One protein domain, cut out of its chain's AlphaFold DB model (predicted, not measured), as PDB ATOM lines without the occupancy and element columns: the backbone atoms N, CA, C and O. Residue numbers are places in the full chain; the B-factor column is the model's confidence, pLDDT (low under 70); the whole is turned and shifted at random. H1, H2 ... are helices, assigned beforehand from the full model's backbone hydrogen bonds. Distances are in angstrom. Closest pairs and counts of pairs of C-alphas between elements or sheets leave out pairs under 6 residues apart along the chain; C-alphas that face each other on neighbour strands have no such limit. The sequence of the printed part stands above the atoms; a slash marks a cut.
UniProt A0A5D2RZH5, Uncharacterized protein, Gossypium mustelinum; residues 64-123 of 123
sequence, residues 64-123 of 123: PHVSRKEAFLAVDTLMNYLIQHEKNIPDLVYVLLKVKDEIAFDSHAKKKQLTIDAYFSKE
ATOM      1  N   PRO A  64     103.445 132.920 147.776       73.44
ATOM      2  CA  PRO A  64     104.559 132.551 146.926       73.44
ATOM      3  C   PRO A  64     105.854 132.897 147.655       73.44
ATOM      4  O   PRO A  64     105.988 133.972 148.241       73.44
ATOM      5  N   HIS A  65     106.809 131.970 147.634       78.00
ATOM      6  CA  HIS A  65     108.125 132.224 148.195       78.00
ATOM      7  C   HIS A  65     108.790 133.352 147.393       78.00
ATOM      8  O   HIS A  65     109.265 133.136 146.277       78.00
ATOM      9  N   VAL A  66     108.837 134.552 147.971       78.62
ATOM     10  CA  VAL A  66     109.525 135.708 147.393       78.62
ATOM     11  C   VAL A  66     110.989 135.661 147.809       78.62
ATOM     12  O   VAL A  66     111.317 135.560 148.993       78.62
ATOM     13  N   SER A  67     111.903 135.732 146.844       84.31
ATOM     14  CA  SER A  67     113.323 135.812 147.163       84.31
ATOM     15  C   SER A  67     113.667 137.171 147.776       84.31
ATOM     16  O   SER A  67     113.094 138.207 147.443       84.31
ATOM     17  N   ARG A  68     114.696 137.207 148.625       79.50
ATOM     18  CA  ARG A  68     115.181 138.459 149.231       79.50
ATOM     19  C   ARG A  68     115.518 139.542 148.196       79.50
ATOM     20  O   ARG A  68     115.293 140.721 148.442       79.50
ATOM     21  N   LYS A  69     116.067 139.147 147.042       84.62
ATOM     22  CA  LYS A  69     116.406 140.075 145.951       84.62
ATOM     23  C   LYS A  69     115.155 140.720 145.360       84.62
ATOM     24  O   LYS A  69     115.159 141.919 145.111       84.62
ATOM     25  N   GLU A  70     114.101 139.932 145.171       86.56
ATOM     26  CA  GLU A  70     112.809 140.423 144.688       86.56
ATOM     27  C   GLU A  70     112.153 141.340 145.722       86.56
ATOM     28  O   GLU A  70     111.683 142.413 145.357       86.56
ATOM     29  N   ALA A  71     112.211 140.985 147.010       86.75
ATOM     30  CA  ALA A  71     111.707 141.834 148.088       86.75
ATOM     31  C   ALA A  71     112.437 143.188 148.141       86.75
ATOM     32  O   ALA A  71     111.798 144.237 148.206       86.75
ATOM     33  N   PHE A  72     113.769 143.184 148.042       86.81
ATOM     34  CA  PHE A  72     114.565 144.413 148.022       86.81
ATOM     35  C   PHE A  72     114.227 145.293 146.810       86.81
ATOM     36  O   PHE A  72     114.020 146.495 146.959       86.81
ATOM     37  N   LEU A  73     114.116 144.693 145.620       91.19
ATOM     38  CA  LEU A  73     113.763 145.407 144.392       91.19
ATOM     39  C   LEU A  73     112.347 146.001 144.453       91.19
ATOM     40  O   LEU A  73     112.130 147.124 143.997       91.19
ATOM     41  N   ALA A  74     111.393 145.267 145.029       89.25
ATOM     42  CA  ALA A  74     110.019 145.723 145.201       89.25
ATOM     43  C   ALA A  74     109.936 146.928 146.151       89.25
ATOM     44  O   ALA A  74     109.281 147.918 145.821       89.25
ATOM     45  N   VAL A  75     110.646 146.885 147.285       90.19
ATOM     46  CA  VAL A  75     110.717 148.005 148.241       90.19
ATOM     47  C   VAL A  75     111.352 149.239 147.597       90.19
ATOM     48  O   VAL A  75     110.826 150.341 147.740       90.19
ATOM     49  N   ASP A  76     112.442 149.067 146.848       88.38
ATOM     50  CA  ASP A  76     113.138 150.182 146.195       88.38
ATOM     51  C   ASP A  76     112.275 150.817 145.089       88.38
ATOM     52  O   ASP A  76     112.176 152.040 144.978       88.38
ATOM     53  N   THR A  77     111.555 149.991 144.324       90.38
ATOM     54  CA  THR A  77     110.606 150.443 143.295       90.38
ATOM     55  C   THR A  77     109.441 151.219 143.908       90.38
ATOM     56  O   THR A  77     109.082 152.286 143.407       90.38
ATOM     57  N   LEU A  78     108.876 150.729 145.015       87.94
ATOM     58  CA  LEU A  78     107.805 151.413 145.739       87.94
ATOM     59  C   LEU A  78     108.271 152.762 146.299       87.94
ATOM     60  O   LEU A  78     107.568 153.760 146.159       87.94
ATOM     61  N   MET A  79     109.470 152.814 146.883       86.31
ATOM     62  CA  MET A  79     110.046 154.056 147.403       86.31
ATOM     63  C   MET A  79     110.211 155.099 146.289       86.31
ATOM     64  O   MET A  79     109.791 156.244 146.450       86.31
ATOM     65  N   ASN A  80     110.741 154.694 145.131       86.56
ATOM     66  CA  ASN A  80     110.907 155.574 143.972       86.56
ATOM     67  C   ASN A  80     109.563 156.081 143.426       86.56
ATOM     68  O   ASN A  80     109.436 157.265 143.119       86.56
ATOM     69  N   TYR A  81     108.551 155.214 143.358       86.69
ATOM     70  CA  TYR A  81     107.195 155.594 142.958       86.69
ATOM     71  C   TYR A  81     106.595 156.646 143.904       86.69
ATOM     72  O   TYR A  81     106.067 157.661 143.451       86.69
ATOM     73  N   LEU A  82     106.713 156.446 145.218       84.19
ATOM     74  CA  LEU A  82     106.172 157.370 146.221       84.19
ATOM     75  C   LEU A  82     106.853 158.743 146.186       84.19
ATOM     76  O   LEU A  82     106.176 159.759 146.329       84.19
ATOM     77  N   ILE A  83     108.166 158.777 145.944       82.44
ATOM     78  CA  ILE A  83     108.926 160.023 145.778       82.44
ATOM     79  C   ILE A  83     108.469 160.776 144.520       82.44
ATOM     80  O   ILE A  83     108.316 161.995 144.561       82.44
ATOM     81  N   GLN A  84     108.230 160.067 143.413       82.44
ATOM     82  CA  GLN A  84     107.821 160.671 142.137       82.44
ATOM     83  C   GLN A  84     106.377 161.184 142.134       82.44
ATOM     84  O   GLN A  84     106.087 162.174 141.470       82.44
ATOM     85  N   HIS A  85     105.468 160.523 142.853       76.44
ATOM     86  CA  HIS A  85     104.036 160.833 142.824       76.44
ATOM     87  C   HIS A  85     103.582 161.872 143.860       76.44
ATOM     88  O   HIS A  85     102.385 161.973 144.122       76.44
ATOM     89  N   GLU A  86     104.509 162.626 144.462       62.41
ATOM     90  CA  GLU A  86     104.243 163.739 145.398       62.41
ATOM     91  C   GLU A  86     103.431 163.363 146.659       62.41
ATOM     92  O   GLU A  86     103.243 164.179 147.557       62.41
ATOM     93  N   LYS A  87     103.051 162.085 146.816       62.91
ATOM     94  CA  LYS A  87     102.598 161.462 148.068       62.91
ATOM     95  C   LYS A  87     103.801 161.154 148.955       62.91
ATOM     96  O   LYS A  87     103.957 160.038 149.454       62.91
ATOM     97  N   ASN A  88     104.662 162.151 149.124       62.69
ATOM     98  CA  ASN A  88     105.817 162.095 149.997       62.69
ATOM     99  C   ASN A  88     105.317 162.190 151.437       62.69
ATOM    100  O   ASN A  88     105.389 163.237 152.067       62.69
ATOM    101  N   ILE A  89     104.704 161.105 151.908       77.75
ATOM    102  CA  ILE A  89     104.369 160.902 153.307       77.75
ATOM    103  C   ILE A  89     105.701 160.513 153.954       77.75
ATOM    104  O   ILE A  89     106.148 159.379 153.745       77.75
ATOM    105  N   PRO A  90     106.373 161.423 154.682       77.69
ATOM    106  CA  PRO A  90     107.736 161.182 155.154       77.69
ATOM    107  C   PRO A  90     107.817 159.933 156.038       77.69
ATOM    108  O   PRO A  90     108.775 159.166 155.946       77.69
ATOM    109  N   ASP A  91     106.755 159.670 156.801       80.88
ATOM    110  CA  ASP A  91     106.622 158.489 157.653       80.88
ATOM    111  C   ASP A  91     106.612 157.185 156.849       80.88
ATOM    112  O   ASP A  91     107.237 156.203 157.242       80.88
ATOM    113  N   LEU A  92     105.960 157.170 155.683       82.19
ATOM    114  CA  LEU A  92     105.900 155.982 154.834       82.19
ATOM    115  C   LEU A  92     107.265 155.684 154.207       82.19
ATOM    116  O   LEU A  92     107.702 154.534 154.189       82.19
ATOM    117  N   VAL A  93     107.967 156.718 153.739       81.62
ATOM    118  CA  VAL A  93     109.333 156.583 153.210       81.62
ATOM    119  C   VAL A  93     110.288 156.102 154.306       81.62
ATOM    120  O   VAL A  93     111.108 155.217 154.064       81.62
ATOM    121  N   TYR A  94     110.148 156.623 155.527       85.12
ATOM    122  CA  TYR A  94     110.934 156.198 156.684       85.12
ATOM    123  C   TYR A  94     110.702 154.723 157.047       85.12
ATOM    124  O   TYR A  94     111.663 153.978 157.262       85.12
ATOM    125  N   VAL A  95     109.445 154.271 157.070       87.62
ATOM    126  CA  VAL A  95     109.100 152.861 157.319       87.62
ATOM    127  C   VAL A  95     109.669 151.957 156.222       87.62
ATOM    128  O   VAL A  95     110.244 150.914 156.529       87.62
ATOM    129  N   LEU A  96     109.589 152.361 154.952       88.75
ATOM    130  CA  LEU A  96     110.173 151.595 153.846       88.75
ATOM    131  C   LEU A  96     111.701 151.512 153.933       88.75
ATOM    132  O   LEU A  96     112.271 150.464 153.625       88.75
ATOM    133  N   LEU A  97     112.364 152.569 154.404       86.88
ATOM    134  CA  LEU A  97     113.807 152.564 154.641       86.88
ATOM    135  C   LEU A  97     114.190 151.555 155.733       86.88
ATOM    136  O   LEU A  97     115.083 150.741 155.522       86.88
ATOM    137  N   LYS A  98     113.453 151.536 156.852       88.31
ATOM    138  CA  LYS A  98     113.616 150.546 157.932       88.31
ATOM    139  C   LYS A  98     113.451 149.110 157.435       88.31
ATOM    140  O   LYS A  98     114.259 148.252 157.768       88.31
ATOM    141  N   VAL A  99     112.422 148.853 156.626       86.75
ATOM    142  CA  VAL A  99     112.189 147.529 156.025       86.75
ATOM    143  C   VAL A  99     113.358 147.135 155.122       86.75
ATOM    144  O   VAL A  99     113.818 145.996 155.168       86.75
ATOM    145  N   LYS A 100     113.883 148.075 154.331       87.00
ATOM    146  CA  LYS A 100     115.043 147.834 153.467       87.00
ATOM    147  C   LYS A 100     116.301 147.485 154.269       87.00
ATOM    148  O   LYS A 100     117.008 146.544 153.900       87.00
ATOM    149  N   ASP A 101     116.543 148.196 155.367       84.38
ATOM    150  CA  ASP A 101     117.662 147.938 156.278       84.38
ATOM    151  C   ASP A 101     117.542 146.569 156.959       84.38
ATOM    152  O   ASP A 101     118.535 145.851 157.047       84.38
ATOM    153  N   GLU A 102     116.341 146.156 157.370       83.56
ATOM    154  CA  GLU A 102     116.091 144.842 157.981       83.56
ATOM    155  C   GLU A 102     116.344 143.695 156.988       83.56
ATOM    156  O   GLU A 102     117.059 142.735 157.287       83.56
ATOM    157  N   ILE A 103     115.841 143.831 155.754       81.19
ATOM    158  CA  ILE A 103     116.080 142.876 154.658       81.19
ATOM    159  C   ILE A 103     117.586 142.744 154.372       81.19
ATOM    160  O   ILE A 103     118.084 141.648 154.088       81.19
ATOM    161  N   ALA A 104     118.328 143.852 154.447       77.00
ATOM    162  CA  ALA A 104     119.778 143.867 154.288       77.00
ATOM    163  C   ALA A 104     120.509 143.288 155.515       77.00
ATOM    164  O   ALA A 104     121.479 142.543 155.352       77.00
ATOM    165  N   PHE A 105     120.049 143.561 156.735       66.94
ATOM    166  CA  PHE A 105     120.647 143.073 157.979       66.94
ATOM    167  C   PHE A 105     120.541 141.550 158.115       66.94
ATOM    168  O   PHE A 105     121.546 140.886 158.383       66.94
ATOM    169  N   ASP A 106     119.382 140.970 157.799       57.97
ATOM    170  CA  ASP A 106     119.173 139.516 157.747       57.97
ATOM    171  C   ASP A 106     120.081 138.821 156.698       57.97
ATOM    172  O   ASP A 106     120.331 137.611 156.721       57.97
ATOM    173  N   SER A 107     120.678 139.580 155.771       58.72
ATOM    174  CA  SER A 107     121.718 139.057 154.877       58.72
ATOM    175  C   SER A 107     123.088 138.902 155.533       58.72
ATOM    176  O   SER A 107     123.799 137.936 155.238       58.72
ATOM    177  N   HIS A 108     123.419 139.778 156.480       53.78
ATOM    178  CA  HIS A 108     124.635 139.709 157.287       53.78
ATOM    179  C   HIS A 108     124.471 138.836 158.542       53.78
ATOM    180  O   HIS A 108     125.475 138.403 159.112       53.78
ATOM    181  N   ALA A 109     123.232 138.511 158.932       53.00
ATOM    182  CA  ALA A 109     122.899 137.579 160.013       53.00
ATOM    183  C   ALA A 109     123.270 136.114 159.715       53.00
ATOM    184  O   ALA A 109     123.331 135.303 160.635       53.00
ATOM    185  N   LYS A 110     123.731 135.795 158.493       54.25
ATOM    186  CA  LYS A 110     124.649 134.661 158.252       54.25
ATOM    187  C   LYS A 110     126.030 134.882 158.904       54.25
ATOM    188  O   LYS A 110     127.057 134.438 158.386       54.25
ATOM    189  N   LYS A 111     126.096 135.540 160.066       55.91
ATOM    190  CA  LYS A 111     127.208 135.355 160.992       55.91
ATOM    191  C   LYS A 111     127.184 133.880 161.345       55.91
ATOM    192  O   LYS A 111     126.231 133.409 161.951       55.91
ATOM    193  N   LYS A 112     128.212 133.175 160.863       59.44
ATOM    194  CA  LYS A 112     128.526 131.776 161.159       59.44
ATOM    195  C   LYS A 112     127.969 131.425 162.530       59.44
ATOM    196  O   LYS A 112     128.412 132.016 163.514       59.44
ATOM    197  N   GLN A 113     126.999 130.516 162.575       52.88
ATOM    198  CA  GLN A 113     126.567 129.917 163.823       52.88
ATOM    199  C   GLN A 113     127.834 129.349 164.465       52.88
ATOM    200  O   GLN A 113     128.406 128.380 163.971       52.88
ATOM    201  N   LEU A 114     128.373 130.046 165.465       60.62
ATOM    202  CA  LEU A 114     129.470 129.530 166.262       60.62
ATOM    203  C   LEU A 114     128.820 128.467 167.130       60.62
ATOM    204  O   LEU A 114     128.197 128.779 168.142       60.62
ATOM    205  N   THR A 115     128.880 127.221 166.668       64.31
ATOM    206  CA  THR A 115     128.524 126.070 167.491       64.31
ATOM    207  C   THR A 115     129.341 126.156 168.775       64.31
ATOM    208  O   THR A 115     130.497 126.577 168.736       64.31
ATOM    209  N   ILE A 116     128.750 125.777 169.909       66.12
ATOM    210  CA  ILE A 116     129.413 125.795 171.223       66.12
ATOM    211  C   ILE A 116     130.800 125.117 171.150       66.12
ATOM    212  O   ILE A 116     131.766 125.622 171.716       66.12
ATOM    213  N   ASP A 117     130.940 124.074 170.328       60.56
ATOM    214  CA  ASP A 117     132.201 123.374 170.044       60.56
ATOM    215  C   ASP A 117     133.323 124.283 169.504       60.56
ATOM    216  O   ASP A 117     134.491 124.133 169.864       60.56
ATOM    217  N   ALA A 118     132.990 125.272 168.669       70.88
ATOM    218  CA  ALA A 118     133.956 126.219 168.113       70.88
ATOM    219  C   ALA A 118     134.472 127.228 169.155       70.88
ATOM    220  O   ALA A 118     135.507 127.861 168.936       70.88
ATOM    221  N   TYR A 119     133.765 127.384 170.279       62.31
ATOM    222  CA  TYR A 119     134.189 128.211 171.409       62.31
ATOM    223  C   TYR A 119     135.225 127.482 172.276       62.31
ATOM    224  O   TYR A 119     136.195 128.095 172.710       62.31
ATOM    225  N   PHE A 120     135.059 126.168 172.456       72.25
ATOM    226  CA  PHE A 120     135.950 125.323 173.260       72.25
ATOM    227  C   PHE A 120     137.137 124.731 172.486       72.25
ATOM    228  O   PHE A 120     138.060 124.209 173.093       72.25
ATOM    229  N   SER A 121     137.164 124.847 171.156       73.25
ATOM    230  CA  SER A 121     138.287 124.373 170.323       73.25
ATOM    231  C   SER A 121     139.446 125.380 170.206       73.25
ATOM    232  O   SER A 121     140.306 125.228 169.340       73.25
ATOM    233  N   LYS A 122     139.434 126.462 170.996       61.88
ATOM    234  CA  LYS A 122     140.453 127.530 170.975       61.88
ATOM    235  C   LYS A 122     141.493 127.429 172.097       61.88
ATOM    236  O   LYS A 122     142.224 128.396 172.302       61.88
ATOM    237  N   GLU A 123     141.556 126.298 172.790       51.62
ATOM    238  CA  GLU A 123     142.543 126.028 173.842       51.62
ATOM    239  C   GLU A 123     143.658 125.098 173.350       51.62
ATOM    240  O   GLU A 123     143.341 124.108 172.648       51.62
TER     241      GLU A 123
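Overview. This is residues 64 to 123 of the 123 residues of an uncharacterized protein of Gossypium mustelinum (UniProt A0A5D2RZH5). A hairpin of two long helices, H1 and H2, lying side by side with a tight turn between them, makes the body, and a thin tail sticks out beyond the last residue of H2, residues 109 to 123, with the short helix H3 in it. The tail makes much of the length, and the body alone spans 31 by 19 by 13 A. The printed part has 60 residues with three named helices, in the order H1, H2, H3, and no named strand; the class is all helix. The whole is extended, with a radius of gyration of the C-alphas of 17.9 A, and spans 61 by 26 by 13 A.

Arrangement. H1, residues 68 to 84, and H2, residues 90 to 108, touch, with 11 pairs of C-alphas within 8 A. Their closest C-alphas, those of Met 79 and Val 93, are 6.4 A apart. They run opposite ways at a shallow tilt of 19 degrees and form a helical hairpin. H3, residues 116 to 120, is apart from both H1 and H2. In H1 and H3 every O i to N i+4 pair is within hydrogen-bond range; in H2 13 of 15 are.

Along the chain. H1 begins with C-alpha 68 at (115.181, 138.459, 149.231) and is 24.5 A long from first to last C-alpha. H2 begins with C-alpha 90 at (107.736, 161.182, 155.154) and is 27.4 A long. H3, 6.9 A long, ends with C-alpha 120 at (135.950, 125.323, 173.260).

Size, cuts and confidence. The two C-alphas farthest apart, those of Glu 86 and Glu 123, are 60.8 A apart. Residues 108 to 123, of which 116 to 120 belong to H3, stand free. The printed part has no cut and ends at the chain's last residue, 123. The link from H1 to H2 is tight, and that from H2 to H3 is short. The mean pLDDT of the printed part is 75.7, and it is under 70 at residues 86 to 88, 105 to 117, 119 and 122 to 123.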